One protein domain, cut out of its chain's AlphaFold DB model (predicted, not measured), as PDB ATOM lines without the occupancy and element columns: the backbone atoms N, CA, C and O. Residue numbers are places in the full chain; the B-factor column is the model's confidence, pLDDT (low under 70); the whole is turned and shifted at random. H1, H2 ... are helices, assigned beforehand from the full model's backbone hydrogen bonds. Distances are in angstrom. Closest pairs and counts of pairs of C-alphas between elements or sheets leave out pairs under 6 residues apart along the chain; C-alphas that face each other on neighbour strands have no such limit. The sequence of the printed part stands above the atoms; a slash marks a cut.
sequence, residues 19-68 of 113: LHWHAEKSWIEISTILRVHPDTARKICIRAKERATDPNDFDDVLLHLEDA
ATOM      1  N   LEU A  19      49.701  18.737  -2.614       97.25
ATOM      2  CA  LEU A  19      50.065  18.449  -4.005       97.25
ATOM      3  C   LEU A  19      50.495  19.706  -4.762       97.25
ATOM      4  O   LEU A  19      51.398  19.639  -5.594       97.25
ATOM      5  N   HIS A  20      49.853  20.843  -4.494       96.62
ATOM      6  CA  HIS A  20      50.242  22.095  -5.125       96.62
ATOM      7  C   HIS A  20      51.566  22.629  -4.569       96.62
ATOM      8  O   HIS A  20      52.396  23.099  -5.338       96.62
ATOM      9  N   TRP A  21      51.760  22.552  -3.251       96.19
ATOM     10  CA  TRP A  21      52.882  23.193  -2.568       96.19
ATOM     11  C   TRP A  21      54.182  22.396  -2.654       96.19
ATOM     12  O   TRP A  21      55.222  22.963  -2.963       96.19
ATOM     13  N   HIS A  22      54.134  21.089  -2.391       97.00
ATOM     14  CA  HIS A  22      55.341  20.259  -2.298       97.00
ATOM     15  C   HIS A  22      55.620  19.448  -3.560       97.00
ATOM     16  O   HIS A  22      56.767  19.116  -3.834       97.00
ATOM     17  N   ALA A  23      54.577  19.099  -4.314       95.19
ATOM     18  CA  ALA A  23      54.718  18.329  -5.549       95.19
ATOM     19  C   ALA A  23      54.601  19.197  -6.813       95.19
ATOM     20  O   ALA A  23      54.600  18.648  -7.915       95.19
ATOM     21  N   GLU A  24      54.457  20.519  -6.645       94.62
ATOM     22  CA  GLU A  24      54.362  21.532  -7.710       94.62
ATOM     23  C   GLU A  24      53.362  21.166  -8.820       94.62
ATOM     24  O   GLU A  24      53.512  21.523  -9.990       94.62
ATOM     25  N   LYS A  25      52.306  20.424  -8.462       96.25
ATOM     26  CA  LYS A  25      51.325  19.950  -9.432       96.25
ATOM     27  C   LYS A  25      50.476  21.097  -9.953       96.25
ATOM     28  O   LYS A  25      50.033  21.979  -9.207       96.25
ATOM     29  N   SER A  26      50.185  21.039 -11.250       96.62
ATOM     30  CA  SER A  26      49.237  21.956 -11.872       96.62
ATOM     31  C   SER A  26      47.815  21.701 -11.358       96.62
ATOM     32  O   SER A  26      47.449  20.586 -10.976       96.62
ATOM     33  N   TRP A  27      46.956  22.722 -11.407       95.75
ATOM     34  CA  TRP A  27      45.549  22.581 -11.012       95.75
ATOM     35  C   TRP A  27      44.805  21.520 -11.830       95.75
ATOM     36  O   TRP A  27      43.890  20.882 -11.312       95.75
ATOM     37  N   ILE A  28      45.208  21.315 -13.089       96.31
ATOM     38  CA  ILE A  28      44.645  20.285 -13.966       96.31
ATOM     39  C   ILE A  28      45.039  18.898 -13.451       96.31
ATOM     40  O   ILE A  28      44.160  18.069 -13.241       96.31
ATOM     41  N   GLU A  29      46.313  18.651 -13.150       96.44
ATOM     42  CA  GLU A  29      46.745  17.363 -12.589       96.44
ATOM     43  C   GLU A  29      46.072  17.070 -11.243       96.44
ATOM     44  O   GLU A  29      45.555  15.974 -11.029       96.44
ATOM     45  N   ILE A  30      46.003  18.066 -10.354       96.06
ATOM     46  CA  ILE A  30      45.308  17.943  -9.064       96.06
ATOM     47  C   ILE A  30      43.827  17.614  -9.286       96.06
ATOM     48  O   ILE A  30      43.270  16.768  -8.580       96.06
ATOM     49  N   SER A  31      43.191  18.236 -10.284       93.62
ATOM     50  CA  SER A  31      41.796  17.957 -10.633       93.62
ATOM     51  C   SER A  31      41.589  16.506 -11.055       93.62
ATOM     52  O   SER A  31      40.627  15.871 -10.617       93.62
ATOM     53  N   THR A  32      42.521  15.956 -11.837       95.56
ATOM     54  CA  THR A  32      42.492  14.567 -12.291       95.56
ATOM     55  C   THR A  32      42.686  13.600 -11.123       95.56
ATOM     56  O   THR A  32      41.918  12.648 -10.997       95.56
ATOM     57  N   ILE A  33      43.650  13.871 -10.238       95.81
ATOM     58  CA  ILE A  33      43.986  13.002  -9.098       95.81
ATOM     59  C   ILE A  33      42.848  12.980  -8.069       95.81
ATOM     60  O   ILE A  33      42.403  11.916  -7.638       95.81
ATOM     61  N   LEU A  34      42.350  14.153  -7.671       93.88
ATOM     62  CA  LEU A  34      41.406  14.279  -6.556       93.88
ATOM     63  C   LEU A  34      39.937  14.334  -6.994       93.88
ATOM     64  O   LEU A  34      39.036  14.310  -6.142       93.88
ATOM     65  N   ARG A  35      39.685  14.366  -8.311       93.88
ATOM     66  CA  ARG A  35      38.356  14.493  -8.935       93.88
ATOM     67  C   ARG A  35      37.612  15.726  -8.409       93.88
ATOM     68  O   ARG A  35      36.463  15.636  -7.978       93.88
ATOM     69  N   VAL A  36      38.304  16.865  -8.385       91.00
ATOM     70  CA  VAL A  36      37.792  18.180  -7.954       91.00
ATOM     71  C   VAL A  36      37.983  19.167  -9.097       91.00
ATOM     72  O   VAL A  36      39.007  19.123  -9.759       91.00
ATOM     73  N   HIS A  37      37.033  20.074  -9.333       93.62
ATOM     74  CA  HIS A  37      37.181  21.080 -10.388       93.62
ATOM     75  C   HIS A  37      38.432  21.960 -10.151       93.62
ATOM     76  O   HIS A  37      38.621  22.426  -9.020       93.62
ATOM     77  N   PRO A  38      39.264  22.240 -11.175       93.12
ATOM     78  CA  PRO A  38      40.531  22.963 -11.007       93.12
ATOM     79  C   PRO A  38      40.345  24.351 -10.378       93.12
ATOM     80  O   PRO A  38      41.068  24.713  -9.450       93.12
ATOM     81  N   ASP A  39      39.316  25.097 -10.788       93.44
ATOM     82  CA  ASP A  39      39.016  26.404 -10.184       93.44
ATOM     83  C   ASP A  39      38.639  26.311  -8.707       93.44
ATOM     84  O   ASP A  39      38.916  27.227  -7.932       93.44
ATOM     85  N   THR A  40      37.993  25.218  -8.299       91.12
ATOM     86  CA  THR A  40      37.629  25.004  -6.898       91.12
ATOM     87  C   THR A  40      38.877  24.728  -6.071       91.12
ATOM     88  O   THR A  40      39.051  25.350  -5.026       91.12
ATOM     89  N   ALA A  41      39.775  23.872  -6.567       93.06
ATOM     90  CA  ALA A  41      41.065  23.613  -5.932       93.06
ATOM     91  C   ALA A  41      41.885  24.903  -5.770       93.06
ATOM     92  O   ALA A  41      42.335  25.219  -4.668       93.06
ATOM     93  N   ARG A  42      41.968  25.716  -6.831       94.31
ATOM     94  CA  ARG A  42      42.640  27.019  -6.794       94.31
ATOM     95  C   ARG A  42      42.021  27.962  -5.759       94.31
ATOM     96  O   ARG A  42      42.743  28.578  -4.980       94.31
ATOM     97  N   LYS A  43      40.688  28.079  -5.726       93.06
ATOM     98  CA  LYS A  43      39.975  28.938  -4.761       93.06
ATOM     99  C   LYS A  43      40.201  28.506  -3.315       93.06
ATOM    100  O   LYS A  43      40.300  29.375  -2.457       93.06
ATOM    101  N   ILE A  44      40.282  27.202  -3.043       91.75
ATOM    102  CA  ILE A  44      40.589  26.683  -1.703       91.75
ATOM    103  C   ILE A  44      41.970  27.169  -1.259       91.75
ATOM    104  O   ILE A  44      42.070  27.770  -0.194       91.75
ATOM    105  N   CYS A  45      43.001  26.985  -2.089       92.38
ATOM    106  CA  CYS A  45      44.357  27.423  -1.749       92.38
ATOM    107  C   CYS A  45      44.454  28.941  -1.572       92.38
ATOM    108  O   CYS A  45      45.045  29.395  -0.599       92.38
ATOM    109  N   ILE A  46      43.847  29.725  -2.471       93.56
ATOM    110  CA  ILE A  46      43.846  31.193  -2.364       93.56
ATOM    111  C   ILE A  46      43.211  31.630  -1.044       93.56
ATOM    112  O   ILE A  46      43.818  32.379  -0.292       93.56
ATOM    113  N   ARG A  47      42.025  31.110  -0.719       92.31
ATOM    114  CA  ARG A  47      41.317  31.495   0.507       92.31
ATOM    115  C   ARG A  47      42.018  31.034   1.778       92.31
ATOM    116  O   ARG A  47      41.852  31.684   2.801       92.31
ATOM    117  N   ALA A  48      42.725  29.907   1.742       92.00
ATOM    118  CA  ALA A  48      43.529  29.458   2.873       92.00
ATOM    119  C   ALA A  48      44.713  30.411   3.094       92.00
ATOM    120  O   ALA A  48      44.893  30.900   4.202       92.00
ATOM    121  N   LYS A  49      45.426  30.782   2.021       93.44
ATOM    122  CA  LYS A  49      46.521  31.766   2.069       93.44
ATOM    123  C   LYS A  49      46.071  33.155   2.515       93.44
ATOM    124  O   LYS A  49      46.752  33.785   3.303       93.44
ATOM    125  N   GLU A  50      44.915  33.627   2.053       92.44
ATOM    126  CA  GLU A  50      44.342  34.920   2.469       92.44
ATOM    127  C   GLU A  50      43.951  34.970   3.956       92.44
ATOM    128  O   GLU A  50      43.710  36.050   4.493       92.44
ATOM    129  N   ARG A  51      43.803  33.807   4.598       89.44
ATOM    130  CA  ARG A  51      43.418  33.688   6.009       89.44
ATOM    131  C   ARG A  51      44.595  33.373   6.923       89.44
ATOM    132  O   ARG A  51      44.448  33.608   8.115       89.44
ATOM    133  N   ALA A  52      45.679  32.837   6.376       91.94
ATOM    134  CA  ALA A  52      46.898  32.553   7.110       91.94
ATOM    135  C   ALA A  52      47.534  33.849   7.630       91.94
ATOM    136  O   ALA A  52      47.441  34.903   6.994       91.94
ATOM    137  N   THR A  53      48.175  33.747   8.786       92.88
ATOM    138  CA  THR A  53      49.032  34.785   9.357       92.88
ATOM    139  C   THR A  53      50.291  34.954   8.500       92.88
ATOM    140  O   THR A  53      50.626  36.077   8.126       92.88
ATOM    141  N   ASP A  54      50.928  33.846   8.111       92.62
ATOM    142  CA  ASP A  54      51.987  33.772   7.110       92.62
ATOM    143  C   ASP A  54      51.534  32.933   5.894       92.62
ATOM    144  O   ASP A  54      51.453  31.705   5.955       92.62
ATOM    145  N   PRO A  55      51.271  33.559   4.732       92.81
ATOM    146  CA  PRO A  55      50.866  32.851   3.518       92.81
ATOM    147  C   PRO A  55      51.985  32.019   2.870       92.81
ATOM    148  O   PRO A  55      51.724  31.380   1.840       92.81
ATOM    149  N   ASN A  56      53.210  32.064   3.403       93.62
ATOM    150  CA  ASN A  56      54.358  31.275   2.954       93.62
ATOM    151  C   ASN A  56      54.702  30.116   3.899       93.62
ATOM    152  O   ASN A  56      55.486  29.253   3.499       93.62
ATOM    153  N   ASP A  57      54.106  30.061   5.089       96.00
ATOM    154  CA  ASP A  57      54.214  28.910   5.976       96.00
ATOM    155  C   ASP A  57      53.127  27.884   5.629       96.00
ATOM    156  O   ASP A  57      51.929  28.180   5.585       96.00
ATOM    157  N   PHE A  58      53.549  26.655   5.336       94.44
ATOM    158  CA  PHE A  58      52.627  25.588   4.974       94.44
ATOM    159  C   PHE A  58      51.704  25.224   6.139       94.44
ATOM    160  O   PHE A  58      50.506  25.039   5.910       94.44
ATOM    161  N   ASP A  59      52.235  25.128   7.360       95.06
ATOM    162  CA  ASP A  59      51.467  24.672   8.522       95.06
ATOM    163  C   ASP A  59      50.415  25.710   8.925       95.06
ATOM    164  O   ASP A  59      49.261  25.363   9.199       95.06
ATOM    165  N   ASP A  60      50.762  26.993   8.841       93.94
ATOM    166  CA  ASP A  60      49.808  28.073   9.075       93.94
ATOM    167  C   ASP A  60      48.710  28.120   7.997       93.94
ATOM    168  O   ASP A  60      47.517  28.231   8.303       93.94
ATOM    169  N   VAL A  61      49.052  27.928   6.717       94.19
ATOM    170  CA  VAL A  61      48.034  27.822   5.655       94.19
ATOM    171  C   VAL A  61      47.159  26.572   5.826       94.19
ATOM    172  O   VAL A  61      45.948  26.627   5.573       94.19
ATOM    173  N   LEU A  62      47.734  25.452   6.269       93.62
ATOM    174  CA  LEU A  62      47.017  24.205   6.533       93.62
ATOM    175  C   LEU A  62      45.953  24.396   7.626       93.62
ATOM    176  O   LEU A  62      44.815  23.947   7.445       93.62
ATOM    177  N   LEU A  63      46.284  25.120   8.703       92.06
ATOM    178  CA  LEU A  63      45.377  25.439   9.814       92.06
ATOM    179  C   LEU A  63      44.096  26.153   9.338       92.06
ATOM    180  O   LEU A  63      43.005  25.942   9.871       92.06
ATOM    181  N   HIS A  64      44.204  26.956   8.279       90.62
ATOM    182  CA  HIS A  64      43.113  27.780   7.758       90.62
ATOM    183  C   HIS A  64      42.268  27.103   6.659       90.62
ATOM    184  O   HIS A  64      41.302  27.695   6.153       90.62
ATOM    185  N   LEU A  65      42.555  25.843   6.300       88.50
ATOM    186  CA  LEU A  65      41.812  25.115   5.262       88.50
ATOM    187  C   LEU A  65      40.352  24.841   5.622       88.50
ATOM    188  O   LEU A  65      39.511  24.788   4.717       88.50
ATOM    189  N   GLU A  66      40.028  24.665   6.906       81.06
ATOM    190  CA  GLU A  66      38.659  24.396   7.363       81.06
ATOM    191  C   GLU A  66      37.699  25.534   6.998       81.06
ATOM    192  O   GLU A  66      36.590  25.282   6.512       81.06
ATOM    193  N   ASP A  67      38.166  26.777   7.125       74.94
ATOM    194  CA  ASP A  67      37.405  27.994   6.846       74.94
ATOM    195  C   ASP A  67      37.403  28.394   5.358       74.94
ATOM    196  O   ASP A  67      36.547  29.174   4.925       74.94
ATOM    197  N   ALA A  68      38.310  27.846   4.541       67.62
ATOM    198  CA  ALA A  68      38.481  28.219   3.132       67.62
ATOM    199  C   ALA A  68      37.258  27.897   2.241       67.62
ATOM    200  O   ALA A  68      37.015  28.557   1.224       67.62
TER     201      ALA A  68
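Overview. This is residues 19 to 68 of the 113 residues of an uncharacterized protein of Morchella conica CCBAS932 (UniProt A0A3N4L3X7). One straight helix, H2, forms the base of a bracket, with H1 set crosswise at its first end and the short helices H3 and H4 at its last end. H1 and H3 rise on the same side of H2, and the unnamed residues 19 to 24 fold in over the space between them. The printed part has 50 residues with four named helices, H1, H2, H3 and H4 along the chain, and no named strand; its class is all helix. It is compact, with a radius of gyration of the C-alphas of 10.7 A, and spans 30 by 20 by 12 A, only just elongated.

Arrangement. H2, residues 38 to 49, is the hub, touching three helices. With residues 38 to 42 alone it touches H1, residues 27 to 34, about perpendicular at 82 degrees; the closest C-alphas, of Trp 27 and Pro 38, are 5.0 A apart. With residues 44 to 48 alone it touches H4, residues 65 to 68, the closest C-alphas being those of Arg 47 and Ala 68, 5.1 A. With residues 48 to 49 alone it only just touches H3, residues 58 to 63, with 3 pairs of C-alphas within 8 A, the closest those of Lys 49 and Val 61, 5.5 A; their lines are about perpendicular at 90 degrees. H3 and H4 meet only through their link. H1 is apart from H3 and H4. In H1, H2 and H3 every O i to N i+4 pair is within hydrogen-bond range; H4 is too short for such a pair.

Along the chain. H2 measures 16.9 A from C-alpha 38 at (40.531, 22.963, -11.007) to C-alpha 49 at (46.521, 31.766, 2.069). H1 measures 10.3 A, H3 8.7 A and H4 5.0 A, ending at C-alpha 68, (38.481, 28.219, 3.132).

Size, cuts and confidence. The C-alphas farthest apart, of Thr 32 and Thr 53, are 30.3 A apart. The printed part has no cut. The links H1 to H2 and H3 to H4 are tight, and H2 to H3 is short. Mean pLDDT of the printed part is 92.7; residue 68 is under 70.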